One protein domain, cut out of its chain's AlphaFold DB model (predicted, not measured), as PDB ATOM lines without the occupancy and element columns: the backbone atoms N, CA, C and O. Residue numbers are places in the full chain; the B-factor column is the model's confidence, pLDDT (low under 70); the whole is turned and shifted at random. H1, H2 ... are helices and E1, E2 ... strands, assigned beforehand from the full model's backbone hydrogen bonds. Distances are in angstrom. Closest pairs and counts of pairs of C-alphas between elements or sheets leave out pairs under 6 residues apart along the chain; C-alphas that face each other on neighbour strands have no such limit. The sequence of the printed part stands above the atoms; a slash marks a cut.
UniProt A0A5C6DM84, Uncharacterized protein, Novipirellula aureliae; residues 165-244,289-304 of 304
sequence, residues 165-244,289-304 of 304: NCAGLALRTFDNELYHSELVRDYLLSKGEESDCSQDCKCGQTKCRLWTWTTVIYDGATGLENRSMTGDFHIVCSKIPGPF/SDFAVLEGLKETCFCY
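AT A GLANCE: This is residues 165 to 244 and 289 to 304 of the 304 residues of an uncharacterized protein of Novipirellula aureliae (UniProt A0A5C6DM84). A long, narrow, twisted ribbon of antiparallel strands, built on E3 and E6 with E5 beside part of E3, has one helix, H1, slantwise over one face. Short strands E1, E2 and E4 are edge strands of this branched sheet. The printed part has 96 residues, mixed in class, in the order E1 H1 E2 E3 E4 E5 E6. It is a loose rod spanning 59 by 26 by 22 A, with radius of gyration of the C-alphas 16.3 A.

IN THESE COORDINATES: Find C-alpha 170 at (-45.054, -5.772, -32.785), where E1 begins, residues 170 to 172. H1, residues 178 to 191, runs 20.0 A, and E2 is residues 193 to 195. From C-alpha 206 at (-56.751, -0.541, -35.879), E3 runs 37.4 A to residue 218. Next come E4, residues 225 to 227, and E5, residues 232 to 239, 24.0 A. E6, residues 291 to 303, runs 35.2 A, bends by 53 degrees at residue 296 and ends at (-56.527, 5.060, -34.699).

HOW THE PARTS SIT: Start at E3: E4 and E5 lie on one side, E6 on the other. Check N 209 and O 236 for E5, 2.8 A, and N 210 and O 300 for E6, 2.8 A. E3 and E4 form a hairpin, with N 217 and O 226 at 2.8 A. E1 is beside E5, N 171 to O 235 3.3 A; E2 is beside E6, N 195 to O 301 2.8 A. H1 is on the sheet at a height of 10.1 A, over E3, E5 and, only just, with 3 C-alphas, E6. Its closest C-alpha pair with E6 is Leu 188 and Phe 302, 7.6 A. In H1 every O i to N i+4 pair is within hydrogen-bond range.

THE WHOLE: The farthest C-alphas, Thr 222 and Phe 244, are 59.3 A apart. Residues 245 to 288 are not printed; C-alphas 244 and 289 are 53.6 A apart across this cut. Of the links printed whole, none is long. Look for pLDDT under 70 at residues 165 to 181 and 244.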
ATOM      1  N   ASN A 165     -55.008 -11.505 -38.985       34.00
ATOM      2  CA  ASN A 165     -55.936 -11.998 -37.981       34.00
ATOM      3  C   ASN A 165     -55.278 -12.048 -36.581       34.00
ATOM      4  O   ASN A 165     -54.546 -12.970 -36.228       34.00
ATOM      5  N   CYS A 166     -55.594 -11.041 -35.764       32.00
ATOM      6  CA  CYS A 166     -55.669 -11.085 -34.296       32.00
ATOM      7  C   CYS A 166     -54.399 -11.224 -33.430       32.00
ATOM      8  O   CYS A 166     -54.542 -11.422 -32.220       32.00
ATOM      9  N   ALA A 167     -53.182 -11.025 -33.930       37.25
ATOM     10  CA  ALA A 167     -52.016 -10.860 -33.053       37.25
ATOM     11  C   ALA A 167     -51.230  -9.627 -33.478       37.25
ATOM     12  O   ALA A 167     -50.780  -9.538 -34.613       37.25
ATOM     13  N   GLY A 168     -51.146  -8.648 -32.580       39.56
ATOM     14  CA  GLY A 168     -50.656  -7.325 -32.919       39.56
ATOM     15  C   GLY A 168     -49.289  -7.329 -33.587       39.56
ATOM     16  O   GLY A 168     -48.376  -8.018 -33.135       39.56
ATOM     17  N   LEU A 169     -49.160  -6.541 -34.655       45.53
ATOM     18  CA  LEU A 169     -47.885  -6.290 -35.308       45.53
ATOM     19  C   LEU A 169     -46.987  -5.570 -34.293       45.53
ATOM     20  O   LEU A 169     -47.196  -4.395 -33.986       45.53
ATOM     21  N   ALA A 170     -46.048  -6.306 -33.702       46.78
ATOM     22  CA  ALA A 170     -45.054  -5.772 -32.785       46.78
ATOM     23  C   ALA A 170     -43.776  -5.502 -33.579       46.78
ATOM     24  O   ALA A 170     -42.904  -6.364 -33.688       46.78
ATOM     25  N   LEU A 171     -43.665  -4.303 -34.146       52.81
ATOM     26  CA  LEU A 171     -42.435  -3.880 -34.804       52.81
ATOM     27  C   LEU A 171     -41.468  -3.363 -33.733       52.81
ATOM     28  O   LEU A 171     -41.752  -2.422 -32.982       52.81
ATOM     29  N   ARG A 172     -40.316  -4.029 -33.636       45.91
ATOM     30  CA  ARG A 172     -39.137  -3.539 -32.923       45.91
ATOM     31  C   ARG A 172     -38.050  -3.330 -33.954       45.91
ATOM     32  O   ARG A 172     -37.471  -4.297 -34.439       45.91
ATOM     33  N   THR A 173     -37.788  -2.081 -34.295       44.72
ATOM     34  CA  THR A 173     -36.641  -1.744 -35.128       44.72
ATOM     35  C   THR A 173     -35.465  -1.485 -34.198       44.72
ATOM     36  O   THR A 173     -35.411  -0.449 -33.545       44.72
ATOM     37  N   PHE A 174     -34.545  -2.444 -34.111       43.91
ATOM     38  CA  PHE A 174     -33.194  -2.219 -33.571       43.91
ATOM     39  C   PHE A 174     -32.204  -1.905 -34.700       43.91
ATOM     40  O   PHE A 174     -31.000  -2.099 -34.549       43.91
ATOM     41  N   ASP A 175     -32.723  -1.515 -35.863       42.34
ATOM     42  CA  ASP A 175     -31.921  -1.407 -37.064       42.34
ATOM     43  C   ASP A 175     -31.132  -0.096 -37.077       42.34
ATOM     44  O   ASP A 175     -31.687   0.980 -36.851       42.34
ATOM     45  N   ASN A 176     -29.834  -0.208 -37.362       45.75
ATOM     46  CA  ASN A 176     -28.964   0.932 -37.640       45.75
ATOM     47  C   ASN A 176     -29.227   1.502 -39.042       45.75
ATOM     48  O   ASN A 176     -28.747   2.592 -39.361       45.75
ATOM     49  N   GLU A 177     -29.989   0.796 -39.886       55.34
ATOM     50  CA  GLU A 177     -30.532   1.356 -41.119       55.34
ATOM     51  C   GLU A 177     -31.731   2.259 -40.799       55.34
ATOM     52  O   GLU A 177     -32.898   1.904 -40.969       55.34
ATOM     53  N   LEU A 178     -31.391   3.465 -40.327       58.97
ATOM     54  CA  LEU A 178     -32.248   4.624 -40.033       58.97
ATOM     55  C   LEU A 178     -33.471   4.781 -40.951       58.97
ATOM     56  O   LEU A 178     -34.529   5.225 -40.522       58.97
ATOM     57  N   TYR A 179     -33.334   4.397 -42.217       65.38
ATOM     58  CA  TYR A 179     -34.308   4.685 -43.255       65.38
ATOM     59  C   TYR A 179     -35.658   3.982 -43.052       65.38
ATOM     60  O   TYR A 179     -36.709   4.596 -43.211       65.38
ATOM     61  N   HIS A 180     -35.671   2.698 -42.686       62.84
ATOM     62  CA  HIS A 180     -36.929   1.943 -42.626       62.84
ATOM     63  C   HIS A 180     -37.738   2.228 -41.361       62.84
ATOM     64  O   HIS A 180     -38.969   2.271 -41.401       62.84
ATOM     65  N   SER A 181     -37.055   2.447 -40.239       66.88
ATOM     66  CA  SER A 181     -37.696   2.747 -38.962       66.88
ATOM     67  C   SER A 181     -38.317   4.149 -38.968       66.88
ATOM     68  O   SER A 181     -39.473   4.310 -38.569       66.88
ATOM     69  N   GLU A 182     -37.612   5.142 -39.513       73.56
ATOM     70  CA  GLU A 182     -38.142   6.496 -39.687       73.56
ATOM     71  C   GLU A 182     -39.355   6.513 -40.617       73.56
ATOM     72  O   GLU A 182     -40.373   7.098 -40.261       73.56
ATOM     73  N   LEU A 183     -39.319   5.777 -41.735       81.19
ATOM     74  CA  LEU A 183     -40.460   5.683 -42.649       81.19
ATOM     75  C   LEU A 183     -41.718   5.108 -41.989       81.19
ATOM     76  O   LEU A 183     -42.807   5.625 -42.224       81.19
ATOM     77  N   VAL A 184     -41.599   4.065 -41.160       78.81
ATOM     78  CA  VAL A 184     -42.761   3.497 -40.447       78.81
ATOM     79  C   VAL A 184     -43.303   4.491 -39.426       78.81
ATOM     80  O   VAL A 184     -44.513   4.705 -39.359       78.81
ATOM     81  N   ARG A 185     -42.423   5.125 -38.643       82.19
ATOM     82  CA  ARG A 185     -42.824   6.139 -37.661       82.19
ATOM     83  C   ARG A 185     -43.522   7.315 -38.344       82.19
ATOM     84  O   ARG A 185     -44.595   7.722 -37.908       82.19
ATOM     85  N   ASP A 186     -42.942   7.832 -39.416       85.94
ATOM     86  CA  ASP A 186     -43.448   8.991 -40.145       85.94
ATOM     87  C   ASP A 186     -44.730   8.646 -40.923       85.94
ATOM     88  O   ASP A 186     -45.658   9.456 -40.991       85.94
ATOM     89  N   TYR A 187     -44.854   7.418 -41.436       84.88
ATOM     90  CA  TYR A 187     -46.113   6.910 -41.980       84.88
ATOM     91  C   TYR A 187     -47.205   6.902 -40.911       84.88
ATOM     92  O   TYR A 187     -48.295   7.429 -41.143       84.88
ATOM     93  N   LEU A 188     -46.912   6.367 -39.720       84.00
ATOM     94  CA  LEU A 188     -47.894   6.335 -38.644       84.00
ATOM     95  C   LEU A 188     -48.312   7.753 -38.236       84.00
ATOM     96  O   LEU A 188     -49.505   8.055 -38.201       84.00
ATOM     97  N   LEU A 189     -47.338   8.639 -38.024       86.06
ATOM     98  CA  LEU A 189     -47.579  10.037 -37.663       86.06
ATOM     99  C   LEU A 189     -48.348  10.817 -38.740       86.06
ATOM    100  O   LEU A 189     -49.083  11.740 -38.403       86.06
ATOM    101  N   SER A 190     -48.190  10.474 -40.021       89.94
ATOM    102  CA  SER A 190     -48.842  11.194 -41.126       89.94
ATOM    103  C   SER A 190     -50.232  10.671 -41.485       89.94
ATOM    104  O   SER A 190     -51.020  11.409 -42.078       89.94
ATOM    105  N   LYS A 191     -50.532   9.403 -41.182       90.81
ATOM    106  CA  LYS A 191     -51.796   8.755 -41.564       90.81
ATOM    107  C   LYS A 191     -52.749   8.509 -40.403       90.81
ATOM    108  O   LYS A 191     -53.941   8.378 -40.651       90.81
ATOM    109  N   GLY A 192     -52.240   8.404 -39.179       88.81
ATOM    110  CA  GLY A 192     -53.050   8.063 -38.015       88.81
ATOM    111  C   GLY A 192     -53.713   9.283 -37.408       88.81
ATOM    112  O   GLY A 192     -53.080  10.329 -37.268       88.81
ATOM    113  N   GLU A 193     -54.961   9.136 -36.974       93.38
ATOM    114  CA  GLU A 193     -55.571  10.116 -36.082       93.38
ATOM    115  C   GLU A 193     -55.028   9.874 -34.670       93.38
ATOM    116  O   GLU A 193     -55.256   8.811 -34.080       93.38
ATOM    117  N   GLU A 194     -54.267  10.836 -34.137       95.19
ATOM    118  CA  GLU A 194     -53.809  10.779 -32.748       95.19
ATOM    119  C   GLU A 194     -55.032  10.704 -31.823       95.19
ATOM    120  O   GLU A 194     -55.986  11.475 -31.935       95.19
ATOM    121  N   SER A 195     -55.008   9.731 -30.920       94.69
ATOM    122  CA  SER A 195     -56.106   9.403 -30.017       94.69
ATOM    123  C   SER A 195     -55.597   9.309 -28.586       94.69
ATOM    124  O   SER A 195     -54.435   8.984 -28.328       94.69
ATOM    125  N   ASP A 196     -56.487   9.566 -27.632       95.06
ATOM    126  CA  ASP A 196     -56.193   9.303 -26.230       95.06
ATOM    127  C   ASP A 196     -55.976   7.794 -26.037       95.06
ATOM    128  O   ASP A 196     -56.853   6.976 -26.317       95.06
ATOM    129  N   CYS A 197     -54.807   7.408 -25.523       92.75
ATOM    130  CA  CYS A 197     -54.471   6.009 -25.279       92.75
ATOM    131  C   CYS A 197     -55.461   5.280 -24.358       92.75
ATOM    132  O   CYS A 197     -55.565   4.049 -24.431       92.75
ATOM    133  N   SER A 198     -56.197   6.014 -23.519       92.38
ATOM    134  CA  SER A 198     -57.249   5.480 -22.652       92.38
ATOM    135  C   SER A 198     -58.577   5.212 -23.368       92.38
ATOM    136  O   SER A 198     -59.361   4.408 -22.868       92.38
ATOM    137  N   GLN A 199     -58.816   5.824 -24.531       93.00
ATOM    138  CA  GLN A 199     -60.036   5.653 -25.320       93.00
ATOM    139  C   GLN A 199     -59.847   4.580 -26.389       93.00
ATOM    140  O   GLN A 199     -58.803   4.513 -27.037       93.00
ATOM    141  N   ASP A 200     -60.838   3.718 -26.587       88.81
ATOM    142  CA  ASP A 200     -60.794   2.731 -27.665       88.81
ATOM    143  C   ASP A 200     -61.098   3.378 -29.023       88.81
ATOM    144  O   ASP A 200     -61.906   4.304 -29.118       88.81
ATOM    145  N   CYS A 201     -60.450   2.878 -30.080       92.12
ATOM    146  CA  CYS A 201     -60.784   3.274 -31.449       92.12
ATOM    147  C   CYS A 201     -62.174   2.753 -31.829       92.12
ATOM    148  O   CYS A 201     -62.726   1.861 -31.173       92.12
ATOM    149  N   LYS A 202     -62.752   3.282 -32.912       93.31
ATOM    150  CA  LYS A 202     -64.057   2.808 -33.385       93.31
ATOM    151  C   LYS A 202     -63.957   1.335 -33.784       93.31
ATOM    152  O   LYS A 202     -62.909   0.841 -34.194       93.31
ATOM    153  N   CYS A 203     -65.069   0.622 -33.667       90.69
ATOM    154  CA  CYS A 203     -65.143  -0.768 -34.099       90.69
ATOM    155  C   CYS A 203     -64.700  -0.916 -35.564       90.69
ATOM    156  O   CYS A 203     -65.138  -0.144 -36.415       90.69
ATOM    157  N   GLY A 204     -63.858  -1.910 -35.848       88.06
ATOM    158  CA  GLY A 204     -63.269  -2.127 -37.172       88.06
ATOM    159  C   GLY A 204     -61.943  -1.398 -37.403       88.06
ATOM    160  O   GLY A 204     -61.170  -1.854 -38.239       88.06
ATOM    161  N   GLN A 205     -61.636  -0.348 -36.632       92.25
ATOM    162  CA  GLN A 205     -60.361   0.370 -36.728       92.25
ATOM    163  C   GLN A 205     -59.204  -0.408 -36.099       92.25
ATOM    164  O   GLN A 205     -59.386  -1.264 -35.228       92.25
ATOM    165  N   THR A 206     -57.985  -0.058 -36.495       90.50
ATOM    166  CA  THR A 206     -56.751  -0.541 -35.879       90.50
ATOM    167  C   THR A 206     -56.213   0.499 -34.906       90.50
ATOM    168  O   THR A 206     -55.900   1.625 -35.281       90.50
ATOM    169  N   LYS A 207     -56.065   0.105 -33.638       93.19
ATOM    170  CA  LYS A 207     -55.404   0.915 -32.613       93.19
ATOM    171  C   LYS A 207     -53.918   0.595 -32.589       93.19
ATOM    172  O   LYS A 207     -53.554  -0.528 -32.246       93.19
ATOM    173  N   CYS A 208     -53.073   1.570 -32.891       94.06
ATOM    174  CA  CYS A 208     -51.624   1.466 -32.763       94.06
ATOM    175  C   CYS A 208     -51.129   2.273 -31.567       94.06
ATOM    176  O   CYS A 208     -51.497   3.430 -31.391       94.06
ATOM    177  N   ARG A 209     -50.277   1.668 -30.745       94.19
ATOM    178  CA  ARG A 209     -49.562   2.322 -29.648       94.19
ATOM    179  C   ARG A 209     -48.103   2.460 -30.039       94.19
ATOM    180  O   ARG A 209     -47.459   1.452 -30.312       94.19
ATOM    181  N   LEU A 210     -47.612   3.687 -30.075       93.81
ATOM    182  CA  LEU A 210     -46.237   4.058 -30.373       93.81
ATOM    183  C   LEU A 210     -45.583   4.542 -29.078       93.81
ATOM    184  O   LEU A 210     -45.977   5.564 -28.526       93.81
ATOM    185  N   TRP A 211     -44.566   3.831 -28.610       94.31
ATOM    186  CA  TRP A 211     -43.670   4.314 -27.568       94.31
ATOM    187  C   TRP A 211     -42.424   4.884 -28.221       94.31
ATOM    188  O   TRP A 211     -41.791   4.167 -28.985       94.31
ATOM    189  N   THR A 212     -42.053   6.121 -27.914       92.19
ATOM    190  CA  THR A 212     -40.778   6.720 -28.332       92.19
ATOM    191  C   THR A 212     -39.906   6.999 -27.113       92.19
ATOM    192  O   THR A 212     -40.425   7.326 -26.047       92.19
ATOM    193  N   TRP A 213     -38.591   6.836 -27.236       93.31
ATOM    194  CA  TRP A 213     -37.615   7.155 -26.189       93.31
ATOM    195  C   TRP A 213     -36.252   7.492 -26.803       93.31
ATOM    196  O   TRP A 213     -36.028   7.331 -27.998       93.31
ATOM    197  N   THR A 214     -35.312   7.958 -25.988       91.69
ATOM    198  CA  THR A 214     -33.904   8.088 -26.373       91.69
ATOM    199  C   THR A 214     -33.087   7.122 -25.535       91.69
ATOM    200  O   THR A 214     -33.082   7.225 -24.306       91.69
ATOM    201  N   THR A 215     -32.400   6.174 -26.172       89.00
ATOM    202  CA  THR A 215     -31.438   5.329 -25.460       89.00
ATOM    203  C   THR A 215     -30.157   6.115 -25.198       89.00
ATOM    204  O   THR A 215     -29.521   6.627 -26.124       89.00
ATOM    205  N   VAL A 216     -29.780   6.205 -23.923       91.06
ATOM    206  CA  VAL A 216     -28.507   6.765 -23.463       91.06
ATOM    207  C   VAL A 216     -27.648   5.621 -22.953       91.06
ATOM    208  O   VAL A 216     -28.008   4.950 -21.986       91.06
ATOM    209  N   ILE A 217     -26.529   5.377 -23.624       89.88
ATOM    210  CA  ILE A 217     -25.546   4.369 -23.238       89.88
ATOM    211  C   ILE A 217     -24.443   5.077 -22.464       89.88
ATOM    212  O   ILE A 217     -23.782   5.974 -22.983       89.88
ATOM    213  N   TYR A 218     -24.253   4.660 -21.221       89.94
ATOM    214  CA  TYR A 218     -23.170   5.110 -20.369       89.94
ATOM    215  C   TYR A 218     -22.014   4.132 -20.498       89.94
ATOM    216  O   TYR A 218     -22.149   2.970 -20.110       89.94
ATOM    217  N   ASP A 219     -20.890   4.612 -21.021       89.81
ATOM    218  CA  ASP A 219     -19.634   3.870 -20.992       89.81
ATOM    219  C   ASP A 219     -19.077   3.942 -19.571       89.81
ATOM    220  O   ASP A 219     -18.731   5.010 -19.055       89.81
ATOM    221  N   GLY A 220     -19.017   2.795 -18.906       87.38
ATOM    222  CA  GLY A 220     -18.548   2.727 -17.538       87.38
ATOM    223  C   GLY A 220     -17.056   3.046 -17.412       87.38
ATOM    224  O   GLY A 220     -16.637   3.650 -16.422       87.38
ATOM    225  N   ALA A 221     -16.244   2.712 -18.412       88.38
ATOM    226  CA  ALA A 221     -14.810   2.967 -18.389       88.38
ATOM    227  C   ALA A 221     -14.492   4.461 -18.545       88.38
ATOM    228  O   ALA A 221     -13.675   4.996 -17.790       88.38
ATOM    229  N   THR A 222     -15.144   5.139 -19.491       91.88
ATOM    230  CA  THR A 222     -14.849   6.547 -19.814       91.88
ATOM    231  C   THR A 222     -15.750   7.543 -19.087       91.88
ATOM    232  O   THR A 222     -15.367   8.699 -18.903       91.88
ATOM    233  N   GLY A 223     -16.930   7.113 -18.635       88.75
ATOM    234  CA  GLY A 223     -17.972   7.994 -18.110       88.75
ATOM    235  C   GLY A 223     -18.640   8.860 -19.180       88.75
ATOM    236  O   GLY A 223     -19.362   9.790 -18.826       88.75
ATOM    237  N   LEU A 224     -18.384   8.596 -20.467       91.81
ATOM    238  CA  LEU A 224     -19.024   9.306 -21.566       91.81
ATOM    239  C   LEU A 224     -20.455   8.800 -21.772       91.81
ATOM    240  O   LEU A 224     -20.731   7.602 -21.693       91.81
ATOM    241  N   GLU A 225     -21.354   9.737 -22.067       93.06
ATOM    242  CA  GLU A 225     -22.715   9.442 -22.508       93.06
ATOM    243  C   GLU A 225     -22.746   9.369 -24.033       93.06
ATOM    244  O   GLU A 225     -22.381  10.330 -24.713       93.06
ATOM    245  N   ASN A 226     -23.227   8.255 -24.575       89.25
ATOM    246  CA  ASN A 226     -23.554   8.138 -25.987       89.25
ATOM    247  C   ASN A 226     -25.075   8.084 -26.151       89.25
ATOM    248  O   ASN A 226     -25.732   7.169 -25.652       89.25
ATOM    249  N   ARG A 227     -25.642   9.089 -26.819       90.38
ATOM    250  CA  ARG A 227     -27.086   9.211 -27.042       90.38
ATOM    251  C   ARG A 227     -27.412   8.749 -28.453       90.38
ATOM    252  O   ARG A 227     -26.765   9.192 -29.401       90.38
ATOM    253  N   SER A 228     -28.443   7.917 -28.597       83.19
ATOM    254  CA  SER A 228     -29.008   7.643 -29.920       83.19
ATOM    255  C   SER A 228     -29.447   8.966 -30.558       83.19
ATOM    256  O   SER A 228     -30.213   9.724 -29.956       83.19
ATOM    257  N   MET A 229     -28.924   9.279 -31.748       75.81
ATOM    258  CA  MET A 229     -29.238  10.533 -32.450       75.81
ATOM    259  C   MET A 229     -30.685  10.559 -32.946       75.81
ATOM    260  O   MET A 229     -31.294  11.623 -33.049       75.81
ATOM    261  N   THR A 230     -31.236   9.388 -33.233       73.69
ATOM    262  CA  THR A 230     -32.572   9.205 -33.783       73.69
ATOM    263  C   THR A 230     -33.364   8.410 -32.774       73.69
ATOM    264  O   THR A 230     -33.115   7.223 -32.593       73.69
ATOM    265  N   GLY A 231     -34.248   9.099 -32.048       83.50
ATOM    266  CA  GLY A 231     -35.030   8.501 -30.969       83.50
ATOM    267  C   GLY A 231     -35.575   7.124 -31.349       83.50
ATOM    268  O   GLY A 231     -36.118   6.930 -32.437       83.50
ATOM    269  N   ASP A 232     -35.399   6.182 -30.438       86.56
ATOM    270  CA  ASP A 232     -35.849   4.813 -30.582       86.56
ATOM    271  C   ASP A 232     -37.363   4.741 -30.394       86.56
ATOM    272  O   ASP A 232     -37.981   5.599 -29.749       86.56
ATOM    273  N   PHE A 233     -37.979   3.696 -30.936       89.19
ATOM    274  CA  PHE A 233     -39.403   3.489 -30.747       89.19
ATOM    275  C   PHE A 233     -39.821   2.020 -30.757       89.19
ATOM    276  O   PHE A 233     -39.109   1.121 -31.206       89.19
ATOM    277  N   HIS A 234     -41.026   1.777 -30.256       87.38
ATOM    278  CA  HIS A 234     -41.715   0.499 -30.301       87.38
ATOM    279  C   HIS A 234     -43.163   0.732 -30.697       87.38
ATOM    280  O   HIS A 234     -43.797   1.644 -30.172       87.38
ATOM    281  N   ILE A 235     -43.695  -0.105 -31.584       88.56
ATOM    282  CA  ILE A 235     -45.098  -0.031 -31.985       88.56
ATOM    283  C   ILE A 235     -45.782  -1.361 -31.711       88.56
ATOM    284  O   ILE A 235     -45.225  -2.424 -31.987       88.56
ATOM    285  N   VAL A 236     -47.010  -1.282 -31.202       89.56
ATOM    286  CA  VAL A 236     -47.936  -2.410 -31.102       89.56
ATOM    287  C   VAL A 236     -49.285  -1.983 -31.663       89.56
ATOM    288  O   VAL A 236     -49.916  -1.077 -31.124       89.56
ATOM    289  N   CYS A 237     -49.741  -2.649 -32.720       89.06
ATOM    290  CA  CYS A 237     -51.060  -2.413 -33.311       89.06
ATOM    291  C   CYS A 237     -52.037  -3.543 -32.987       89.06
ATOM    292  O   CYS A 237     -51.637  -4.696 -32.904       89.06
ATOM    293  N   SER A 238     -53.321  -3.246 -32.820       87.44
ATOM    294  CA  SER A 238     -54.373  -4.242 -32.599       87.44
ATOM    295  C   SER A 238     -55.668  -3.819 -33.282       87.44
ATOM    296  O   SER A 238     -56.106  -2.684 -33.095       87.44
ATOM    297  N   LYS A 239     -56.295  -4.731 -34.035       88.38
ATOM    298  CA  LYS A 239     -57.612  -4.496 -34.642       88.38
ATOM    299  C   LYS A 239     -58.681  -4.510 -33.551       88.38
ATOM    300  O   LYS A 239     -58.770  -5.474 -32.784       88.38
ATOM    301  N   ILE A 240     -59.479  -3.451 -33.470       87.44
ATOM    302  CA  ILE A 240     -60.649  -3.403 -32.598       87.44
ATOM    303  C   ILE A 240     -61.740  -4.230 -33.279       87.44
ATOM    304  O   ILE A 240     -62.135  -3.897 -34.401       87.44
ATOM    305  N   PRO A 241     -62.217  -5.321 -32.653       82.44
ATOM    306  CA  PRO A 241     -63.208  -6.182 -33.278       82.44
ATOM    307  C   PRO A 241     -64.435  -5.358 -33.671       82.44
ATOM    308  O   PRO A 241     -64.955  -4.573 -32.878       82.44
ATOM    309  N   GLY A 242     -64.878  -5.523 -34.918       83.19
ATOM    310  CA  GLY A 242     -66.150  -4.971 -35.371       83.19
ATOM    311  C   GLY A 242     -67.310  -5.523 -34.532       83.19
ATOM    312  O   GLY A 242     -67.165  -6.599 -33.938       83.19
ATOM    313  N   PRO A 243     -68.479  -4.850 -34.488       78.69
ATOM    314  CA  PRO A 243     -69.690  -5.520 -34.040       78.69
ATOM    315  C   PRO A 243     -69.827  -6.790 -34.883       78.69
ATOM    316  O   PRO A 243     -69.873  -6.710 -36.109       78.69
ATOM    317  N   PHE A 244     -69.796  -7.960 -34.243       67.81
ATOM    318  CA  PHE A 244     -69.927  -9.242 -34.929       67.81
ATOM    319  C   PHE A 244     -71.235  -9.236 -35.726       67.81
ATOM    320  O   PHE A 244     -72.310  -9.442 -35.160       67.81
ATOM    321  N   SER A 289     -19.723  -0.995 -15.039       84.44
ATOM    322  CA  SER A 289     -20.280  -1.727 -16.161       84.44
ATOM    323  C   SER A 289     -21.017  -0.736 -17.038       84.44
ATOM    324  O   SER A 289     -21.701   0.140 -16.503       84.44
ATOM    325  N   ASP A 290     -20.926  -0.912 -18.348       85.81
ATOM    326  CA  ASP A 290     -21.769  -0.168 -19.272       85.81
ATOM    327  C   ASP A 290     -23.240  -0.409 -18.925       85.81
ATOM    328  O   ASP A 290     -23.647  -1.528 -18.585       85.81
ATOM    329  N   PHE A 291     -24.044   0.647 -18.981       87.31
ATOM    330  CA  PHE A 291     -25.481   0.541 -18.764       87.31
ATOM    331  C   PHE A 291     -26.239   1.448 -19.726       87.31
ATOM    332  O   PHE A 291     -25.756   2.503 -20.128       87.31
ATOM    333  N   ALA A 292     -27.442   1.020 -20.099       88.12
ATOM    334  CA  ALA A 292     -28.340   1.784 -20.951       88.12
ATOM    335  C   ALA A 292     -29.524   2.307 -20.132       88.12
ATOM    336  O   ALA A 292     -30.112   1.573 -19.332       88.12
ATOM    337  N   VAL A 293     -29.880   3.570 -20.348       89.19
ATOM    338  CA  VAL A 293     -31.051   4.227 -19.763       89.19
ATOM    339  C   VAL A 293     -31.981   4.652 -20.891       89.19
ATOM    340  O   VAL A 293     -31.532   5.163 -21.914       89.19
ATOM    341  N   LEU A 294     -33.284   4.432 -20.706       90.38
ATOM    342  CA  LEU A 294     -34.311   4.930 -21.617       90.38
ATOM    343  C   LEU A 294     -34.809   6.272 -21.076       90.38
ATOM    344  O   LEU A 294     -35.477   6.312 -20.040       90.38
ATOM    345  N   GLU A 295     -34.475   7.366 -21.751       91.81
ATOM    346  CA  GLU A 295     -34.936   8.707 -21.393       91.81
ATOM    347  C   GLU A 295     -36.138   9.124 -22.245       91.81
ATOM    348  O   GLU A 295     -36.277   8.720 -23.399       91.81
ATOM    349  N   GLY A 296     -37.019   9.953 -21.677       92.38
ATOM    350  CA  GLY A 296     -38.100  10.587 -22.436       92.38
ATOM    351  C   GLY A 296     -39.158   9.629 -22.986       92.38
ATOM    352  O   GLY A 296     -39.758   9.943 -24.009       92.38
ATOM    353  N   LEU A 297     -39.393   8.485 -22.328       92.62
ATOM    354  CA  LEU A 297     -40.408   7.523 -22.757       92.62
ATOM    355  C   LEU A 297     -41.786   8.199 -22.875       92.62
ATOM    356  O   LEU A 297     -42.381   8.588 -21.868       92.62
ATOM    357  N   LYS A 298     -42.299   8.293 -24.102       94.81
ATOM    358  CA  LYS A 298     -43.616   8.845 -24.429       94.81
ATOM    359  C   LYS A 298     -44.453   7.780 -25.129       94.81
ATOM    360  O   LYS A 298     -43.989   7.174 -26.084       94.81
ATOM    361  N   GLU A 299     -45.681   7.564 -24.661       95.00
ATOM    362  CA  GLU A 299     -46.686   6.737 -25.343       95.00
ATOM    363  C   GLU A 299     -47.633   7.654 -26.127       95.00
ATOM    364  O   GLU A 299     -48.200   8.590 -25.560       95.00
ATOM    365  N   THR A 300     -47.801   7.377 -27.417       95.38
ATOM    366  CA  THR A 300     -48.755   8.033 -28.316       95.38
ATOM    367  C   THR A 300     -49.627   6.957 -28.952       95.38
ATOM    368  O   THR A 300     -49.119   5.907 -29.347       95.38
ATOM    369  N   CYS A 301     -50.931   7.192 -29.068       95.44
ATOM    370  CA  CYS A 301     -51.847   6.233 -29.675       95.44
ATOM    371  C   CYS A 301     -52.474   6.794 -30.941       95.44
ATOM    372  O   CYS A 301     -52.816   7.969 -31.009       95.44
ATOM    373  N   PHE A 302     -52.657   5.930 -31.929       95.31
ATOM    374  CA  PHE A 302     -53.248   6.252 -33.218       95.31
ATOM    375  C   PHE A 302     -54.399   5.301 -33.505       95.31
ATOM    376  O   PHE A 302     -54.304   4.103 -33.219       95.31
ATOM    377  N   CYS A 303     -55.460   5.838 -34.092       94.62
ATOM    378  CA  CYS A 303     -56.527   5.060 -34.699       94.62
ATOM    379  C   CYS A 303     -56.425   5.185 -36.220       94.62
ATOM    380  O   CYS A 303     -56.299   6.294 -36.742       94.62
ATOM    381  N   TYR A 304     -56.484   4.041 -36.900       92.56
ATOM    382  CA  TYR A 304     -56.624   3.923 -38.351       92.56
ATOM    383  C   TYR A 304     -57.975   3.286 -38.640       92.56
ATOM    384  O   TYR A 304     -58.183   2.152 -38.152       92.56
TER     385      TYR A 304